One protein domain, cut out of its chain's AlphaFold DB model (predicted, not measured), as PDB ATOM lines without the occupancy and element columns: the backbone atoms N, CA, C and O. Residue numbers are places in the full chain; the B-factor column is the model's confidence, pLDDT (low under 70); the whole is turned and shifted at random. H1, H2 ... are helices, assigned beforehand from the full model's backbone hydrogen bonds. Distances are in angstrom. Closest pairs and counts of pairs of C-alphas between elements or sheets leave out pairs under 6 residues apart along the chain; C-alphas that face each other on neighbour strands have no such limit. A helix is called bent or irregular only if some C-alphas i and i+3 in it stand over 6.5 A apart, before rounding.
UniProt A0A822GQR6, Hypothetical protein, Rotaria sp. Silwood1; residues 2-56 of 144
ATOM      1  N   THR A   2     -10.915   0.197  19.003       71.44
ATOM      2  CA  THR A   2      -9.848   0.981  18.339       71.44
ATOM      3  C   THR A   2     -10.255   1.584  16.990       71.44
ATOM      4  O   THR A   2     -10.038   2.765  16.762       71.44
ATOM      5  N   VAL A   3     -10.918   0.811  16.120       79.50
ATOM      6  CA  VAL A   3     -11.385   1.294  14.803       79.50
ATOM      7  C   VAL A   3     -12.485   2.356  14.944       79.50
ATOM      8  O   VAL A   3     -12.435   3.378  14.271       79.50
ATOM      9  N   MET A   4     -13.426   2.175  15.880       78.31
ATOM     10  CA  MET A   4     -14.432   3.196  16.214       78.31
ATOM     11  C   MET A   4     -13.791   4.471  16.776       78.31
ATOM     12  O   MET A   4     -14.211   5.564  16.415       78.31
ATOM     13  N   GLY A   5     -12.756   4.341  17.614       71.19
ATOM     14  CA  GLY A   5     -12.014   5.479  18.160       71.19
ATOM     15  C   GLY A   5     -11.259   6.269  17.087       71.19
ATOM     16  O   GLY A   5     -11.289   7.496  17.108       71.19
ATOM     17  N   ILE A   6     -10.647   5.587  16.115       79.88
ATOM     18  CA  ILE A   6      -9.978   6.232  14.974       79.88
ATOM     19  C   ILE A   6     -10.998   6.957  14.089       79.88
ATOM     20  O   ILE A   6     -10.781   8.113  13.738       79.88
ATOM     21  N   LEU A   7     -12.126   6.316  13.767       80.31
ATOM     22  CA  LEU A   7     -13.176   6.923  12.939       80.31
ATOM     23  C   LEU A   7     -13.806   8.152  13.611       80.31
ATOM     24  O   LEU A   7     -13.998   9.170  12.950       80.31
ATOM     25  N   LEU A   8     -14.064   8.093  14.923       80.31
ATOM     26  CA  LEU A   8     -14.546   9.244  15.694       80.31
ATOM     27  C   LEU A   8     -13.493  10.354  15.801       80.31
ATOM     28  O   LEU A   8     -13.839  11.526  15.678       80.31
ATOM     29  N   GLY A   9     -12.216  10.006  15.989       75.19
ATOM     30  CA  GLY A   9     -11.123  10.976  16.084       75.19
ATOM     31  C   GLY A   9     -10.881  11.723  14.771       75.19
ATOM     32  O   GLY A   9     -10.868  12.953  14.752       75.19
ATOM     33  N   VAL A  10     -10.757  10.992  13.660       79.31
ATOM     34  CA  VAL A  10     -10.593  11.584  12.321       79.31
ATOM     35  C   VAL A  10     -11.847  12.371  11.927       79.31
ATOM     36  O   VAL A  10     -11.732  13.496  11.447       79.31
ATOM     37  N   GLY A  11     -13.039  11.831  12.199       80.38
ATOM     38  CA  GLY A  11     -14.307  12.514  11.937       80.38
ATOM     39  C   GLY A  11     -14.459  13.823  12.718       80.38
ATOM     40  O   GLY A  11     -14.871  14.829  12.146       80.38
ATOM     41  N   GLY A  12     -14.064  13.846  13.994       74.00
ATOM     42  CA  GLY A  12     -14.096  15.049  14.827       74.00
ATOM     43  C   GLY A  12     -13.156  16.149  14.331       74.00
ATOM     44  O   GLY A  12     -13.551  17.311  14.282       74.00
ATOM     45  N   ILE A  13     -11.943  15.791  13.892       71.75
ATOM     46  CA  ILE A  13     -10.988  16.750  13.311       71.75
ATOM     47  C   ILE A  13     -11.550  17.346  12.018       71.75
ATOM     48  O   ILE A  13     -11.515  18.563  11.846       71.75
ATOM     49  N   VAL A  14     -12.113  16.513  11.135       71.69
ATOM     50  CA  VAL A  14     -12.742  16.995   9.898       71.69
ATOM     51  C   VAL A  14     -13.882  17.956  10.228       71.69
ATOM     52  O   VAL A  14     -13.907  19.048   9.680       71.69
ATOM     53  N   LEU A  15     -14.767  17.615  11.166       76.81
ATOM     54  CA  LEU A  15     -15.928  18.439  11.521       76.81
ATOM     55  C   LEU A  15     -15.521  19.795  12.129       76.81
ATOM     56  O   LEU A  15     -16.075  20.828  11.760       76.81
ATOM     57  N   VAL A  16     -14.516  19.809  13.012       69.62
ATOM     58  CA  VAL A  16     -14.027  21.030  13.682       69.62
ATOM     59  C   VAL A  16     -13.268  21.951  12.724       69.62
ATOM     60  O   VAL A  16     -13.395  23.172  12.816       69.62
ATOM     61  N   PHE A  17     -12.483  21.392  11.799       67.62
ATOM     62  CA  PHE A  17     -11.635  22.181  10.902       67.62
ATOM     63  C   PHE A  17     -12.252  22.435   9.522       67.62
ATOM     64  O   PHE A  17     -11.704  23.259   8.794       67.62
ATOM     65  N   TYR A  18     -13.386  21.815   9.169       71.88
ATOM     66  CA  TYR A  18     -13.992  21.920   7.833       71.88
ATOM     67  C   TYR A  18     -14.183  23.373   7.380       71.88
ATOM     68  O   TYR A  18     -13.704  23.757   6.318       71.88
ATOM     69  N   ASN A  19     -14.801  24.214   8.214       64.19
ATOM     70  CA  ASN A  19     -15.042  25.616   7.858       64.19
ATOM     71  C   ASN A  19     -13.767  26.476   7.868       64.19
ATOM     72  O   ASN A  19     -13.679  27.444   7.118       64.19
ATOM     73  N   ASN A  20     -12.762  26.126   8.676       64.25
ATOM     74  CA  ASN A  20     -11.538  26.923   8.817       64.25
ATOM     75  C   ASN A  20     -10.456  26.548   7.793       64.25
ATOM     76  O   ASN A  20      -9.672  27.411   7.402       64.25
ATOM     77  N   ALA A  21     -10.430  25.299   7.326       61.56
ATOM     78  CA  ALA A  21      -9.450  24.804   6.360       61.56
ATOM     79  C   ALA A  21      -9.593  25.454   4.978       61.56
ATOM     80  O   ALA A  21      -8.595  25.641   4.287       61.56
ATOM     81  N   PHE A  22     -10.815  25.835   4.596       62.25
ATOM     82  CA  PHE A  22     -11.089  26.493   3.315       62.25
ATOM     83  C   PHE A  22     -11.173  28.026   3.417       62.25
ATOM     84  O   PHE A  22     -11.026  28.703   2.404       62.25
ATOM     85  N   ALA A  23     -11.357  28.587   4.619       59.84
ATOM     86  CA  ALA A  23     -11.482  30.034   4.831       59.84
ATOM     87  C   ALA A  23     -10.160  30.740   5.205       59.84
ATOM     88  O   ALA A  23     -10.025  31.943   4.982       59.84
ATOM     89  N   ALA A  24      -9.171  30.032   5.763       56.97
ATOM     90  CA  ALA A  24      -7.974  30.651   6.337       56.97
ATOM     91  C   ALA A  24      -6.685  30.344   5.550       56.97
ATOM     92  O   ALA A  24      -5.809  29.623   6.023       56.97
ATOM     93  N   THR A  25      -6.492  30.999   4.399       63.66
ATOM     94  CA  THR A  25      -5.156  31.151   3.769       63.66
ATOM     95  C   THR A  25      -4.351  32.237   4.501       63.66
ATOM     96  O   THR A  25      -3.919  33.232   3.928       63.66
ATOM     97  N   SER A  26      -4.187  32.107   5.820       66.31
ATOM     98  CA  SER A  26      -3.291  32.983   6.585       66.31
ATOM     99  C   SER A  26      -1.938  32.293   6.762       66.31
ATOM    100  O   SER A  26      -1.874  31.085   6.985       66.31
ATOM    101  N   LYS A  27      -0.837  33.051   6.690       65.50
ATOM    102  CA  LYS A  27       0.543  32.528   6.796       65.50
ATOM    103  C   LYS A  27       0.793  31.679   8.060       65.50
ATOM    104  O   LYS A  27       1.658  30.812   8.047       65.50
ATOM    105  N   ASN A  28       0.007  31.892   9.119       76.25
ATOM    106  CA  ASN A  28       0.151  31.223  10.416       76.25
ATOM    107  C   ASN A  28      -0.724  29.964  10.571       76.25
ATOM    108  O   ASN A  28      -0.545  29.224  11.538       76.25
ATOM    109  N   TYR A  29      -1.639  29.687   9.633       75.81
ATOM    110  CA  TYR A  29      -2.524  28.516   9.696       75.81
ATOM    111  C   TYR A  29      -1.730  27.202   9.690       75.81
ATOM    112  O   TYR A  29      -1.923  26.351  10.556       75.81
ATOM    113  N   PHE A  30      -0.763  27.073   8.777       78.75
ATOM    114  CA  PHE A  30       0.091  25.886   8.682       78.75
ATOM    115  C   PHE A  30       0.931  25.655   9.940       78.75
ATOM    116  O   PHE A  30       1.125  24.512  10.344       78.75
ATOM    117  N   LEU A  31       1.387  26.731  10.588       82.88
ATOM    118  CA  LEU A  31       2.115  26.642  11.851       82.88
ATOM    119  C   LEU A  31       1.202  26.135  12.976       82.88
ATOM    120  O   LEU A  31       1.603  25.250  13.727       82.88
ATOM    121  N   GLY A  32      -0.040  26.621  13.050       78.12
ATOM    122  CA  GLY A  32      -1.036  26.127  14.005       78.12
ATOM    123  C   GLY A  32      -1.371  24.645  13.803       78.12
ATOM    124  O   GLY A  32      -1.373  23.878  14.766       78.12
ATOM    125  N   VAL A  33      -1.576  24.220  12.553       79.75
ATOM    126  CA  VAL A  33      -1.791  22.803  12.211       79.75
ATOM    127  C   VAL A  33      -0.563  21.961  12.571       79.75
ATOM    128  O   VAL A  33      -0.705  20.900  13.178       79.75
ATOM    129  N   GLY A  34       0.645  22.447  12.271       81.75
ATOM    130  CA  GLY A  34       1.897  21.777  12.630       81.75
ATOM    131  C   GLY A  34       2.051  21.580  14.139       81.75
ATOM    132  O   GLY A  34       2.351  20.475  14.589       81.75
ATOM    133  N   LEU A  35       1.768  22.614  14.936       83.06
ATOM    134  CA  LEU A  35       1.790  22.528  16.399       83.06
ATOM    135  C   LEU A  35       0.748  21.540  16.937       83.06
ATOM    136  O   LEU A  35       1.057  20.757  17.836       83.06
ATOM    137  N   ALA A  36      -0.462  21.529  16.372       79.31
ATOM    138  CA  ALA A  36      -1.505  20.584  16.763       79.31
ATOM    139  C   ALA A  36      -1.096  19.128  16.478       79.31
ATOM    140  O   ALA A  36      -1.280  18.258  17.329       79.31
ATOM    141  N   LEU A  37      -0.480  18.860  15.322       81.75
ATOM    142  CA  LEU A  37       0.030  17.529  14.983       81.75
ATOM    143  C   LEU A  37       1.146  17.085  15.933       81.75
ATOM    144  O   LEU A  37       1.117  15.954  16.419       81.75
ATOM    145  N   ILE A  38       2.091  17.973  16.252       86.50
ATOM    146  CA  ILE A  38       3.162  17.684  17.218       86.50
ATOM    147  C   ILE A  38       2.572  17.346  18.592       86.50
ATOM    148  O   ILE A  38       2.992  16.367  19.212       86.50
ATOM    149  N   ALA A  39       1.564  18.094  19.051       79.19
ATOM    150  CA  ALA A  39       0.884  17.815  20.315       79.19
ATOM    151  C   ALA A  39       0.211  16.428  20.318       79.19
ATOM    152  O   ALA A  39       0.352  15.671  21.280       79.19
ATOM    153  N   MET A  40      -0.458  16.051  19.224       83.88
ATOM    154  CA  MET A  40      -1.118  14.742  19.095       83.88
ATOM    155  C   MET A  40      -0.119  13.577  19.039       83.88
ATOM    156  O   MET A  40      -0.349  12.522  19.642       83.88
ATOM    157  N   LEU A  41       1.012  13.765  18.354       86.12
ATOM    158  CA  LEU A  41       2.093  12.778  18.304       86.12
ATOM    159  C   LEU A  41       2.770  12.625  19.667       86.12
ATOM    160  O   LEU A  41       3.029  11.501  20.097       86.12
ATOM    161  N   SER A  42       2.994  13.737  20.371       87.62
ATOM    162  CA  SER A  42       3.525  13.735  21.735       87.62
ATOM    163  C   SER A  42       2.619  12.940  22.681       87.62
ATOM    164  O   SER A  42       3.099  12.051  23.387       87.62
ATOM    165  N   TRP A  43       1.301  13.164  22.619       81.19
ATOM    166  CA  TRP A  43       0.323  12.428  23.424       81.19
ATOM    167  C   TRP A  43       0.309  10.925  23.115       81.19
ATOM    168  O   TRP A  43       0.300  10.086  24.018       81.19
ATOM    169  N   SER A  44       0.360  10.569  21.831       84.19
ATOM    170  CA  SER A  44       0.382   9.168  21.393       84.19
ATOM    171  C   SER A  44       1.656   8.449  21.845       84.19
ATOM    172  O   SER A  44       1.593   7.318  22.333       84.19
ATOM    173  N   CYS A  45       2.805   9.121  21.747       84.12
ATOM    174  CA  CYS A  45       4.083   8.600  22.221       84.12
ATOM    175  C   CYS A  45       4.078   8.396  23.745       84.12
ATOM    176  O   CYS A  45       4.530   7.358  24.221       84.12
ATOM    177  N   ALA A  46       3.488   9.324  24.508       82.25
ATOM    178  CA  ALA A  46       3.371   9.214  25.962       82.25
ATOM    179  C   ALA A  46       2.536   7.997  26.404       82.25
ATOM    180  O   ALA A  46       2.940   7.279  27.321       82.25
ATOM    181  N   ILE A  47       1.409   7.714  25.736       83.44
ATOM    182  CA  ILE A  47       0.584   6.527  26.035       83.44
ATOM    183  C   ILE A  47       1.341   5.238  25.703       83.44
ATOM    184  O   ILE A  47       1.325   4.284  26.486       83.44
ATOM    185  N   TRP A  48       2.011   5.201  24.550       82.44
ATOM    186  CA  TRP A  48       2.794   4.039  24.138       82.44
ATOM    187  C   TRP A  48       3.952   3.767  25.106       82.44
ATOM    188  O   TRP A  48       4.074   2.651  25.615       82.44
ATOM    189  N   ALA A  49       4.719   4.803  25.449       82.69
ATOM    190  CA  ALA A  49       5.772   4.734  26.454       82.69
ATOM    191  C   ALA A  49       5.214   4.263  27.805       82.69
ATOM    192  O   ALA A  49       5.758   3.339  28.403       82.69
ATOM    193  N   GLY A  50       4.085   4.817  28.257       79.94
ATOM    194  CA  GLY A  50       3.471   4.423  29.523       79.94
ATOM    195  C   GLY A  50       3.079   2.946  29.593       79.94
ATOM    196  O   GLY A  50       3.205   2.323  30.649       79.94
ATOM    197  N   LYS A  51       2.690   2.356  28.458       80.56
ATOM    198  CA  LYS A  51       2.442   0.914  28.350       80.56
ATOM    199  C   LYS A  51       3.741   0.099  28.378       80.56
ATOM    200  O   LYS A  51       3.785  -0.916  29.066       80.56
ATOM    201  N   CYS A  52       4.785   0.532  27.667       82.69
ATOM    202  CA  CYS A  52       6.091  -0.142  27.647       82.69
ATOM    203  C   CYS A  52       6.795  -0.124  29.012       82.69
ATOM    204  O   CYS A  52       7.418  -1.114  29.384       82.69
ATOM    205  N   TYR A  53       6.665   0.969  29.768       83.75
ATOM    206  CA  TYR A  53       7.257   1.124  31.101       83.75
ATOM    207  C   TYR A  53       6.385   0.566  32.237       83.75
ATOM    208  O   TYR A  53       6.775   0.660  33.398       83.75
ATOM    209  N   GLY A  54       5.216  -0.012  31.932       82.25
ATOM    210  CA  GLY A  54       4.344  -0.623  32.938       82.25
ATOM    211  C   GLY A  54       3.864   0.361  34.009       82.25
ATOM    212  O   GLY A  54       3.874   0.030  35.193       82.25
ATOM    213  N   ILE A  55       3.477   1.580  33.612       83.19
ATOM    214  CA  ILE A  55       3.059   2.621  34.560       83.19
ATOM    215  C   ILE A  55       1.846   2.134  35.381       83.19
ATOM    216  O   ILE A  55       0.833   1.745  34.794       83.19
ATOM    217  N   PRO A  56       1.901   2.183  36.727       86.44
ATOM    218  CA  PRO A  56       0.796   1.738  37.568       86.44
ATOM    219  C   PRO A  56      -0.421   2.666  37.446       86.44
ATOM    220  O   PRO A  56      -0.291   3.882  37.297       86.44
TER     221      PRO A  56
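This is residues 2 to 56 of the 144 residues of the protein "Hypothetical protein" of Rotaria sp. Silwood1 (UniProt A0A822GQR6). Two long helices make an open, flat U: H2 runs back beside H1 with a gap between them, and a short loop joins them at one end. H1 has a kink near residue 17, and the last few residues after H2 form a short tail. The printed part has 55 residues with two named helices, H1 then H2, and no named strand; the class is all helix. The whole is only just loose, close to extended, with a radius of gyration of the C-alphas of 14.8 A, and it spans 44 by 25 by 12 A.

H2, residues 29 to 52, is the longest helix by residues. H1, residues 2 to 23, and H2 are near each other: no pair of their C-alphas is within 8 A, but 5 pairs are within 10 A. The N-to-C direction of H2 is (0.15, -0.81, 0.57), and that of H1, whose line is a rough one, is (-0.01, 0.92, -0.39). Residues 34 to 46 of H2 stand free, and so do residues 2 to 16 of H1. In H2 every O i to N i+4 pair is within hydrogen-bond range; in H1 it is 14 of 18.

H2 begins at C-alpha 29, (-2.524, 28.516, 9.696), and ends at C-alpha 52, (6.091, -0.142, 27.647), 34.9 A from first to last C-alpha. H1 measures 32.1 A, from C-alpha 2 at (-9.848, 0.981, 18.339) to C-alpha 23 at (-11.482, 30.034, 4.831). H1 is irregular: C-alphas 16 and 19 are 7.5 A apart, and its kink near residue 17 is of 45 degrees.

The two C-alphas farthest apart, those of Thr 25 and Pro 56, are 45.2 A apart. The printed part has no cut, and the link from H1 to H2 is tight, with 5 residues. The mean pLDDT of the printed part is 76.8; residues 16 to 17 and 19 to 27 are under 70.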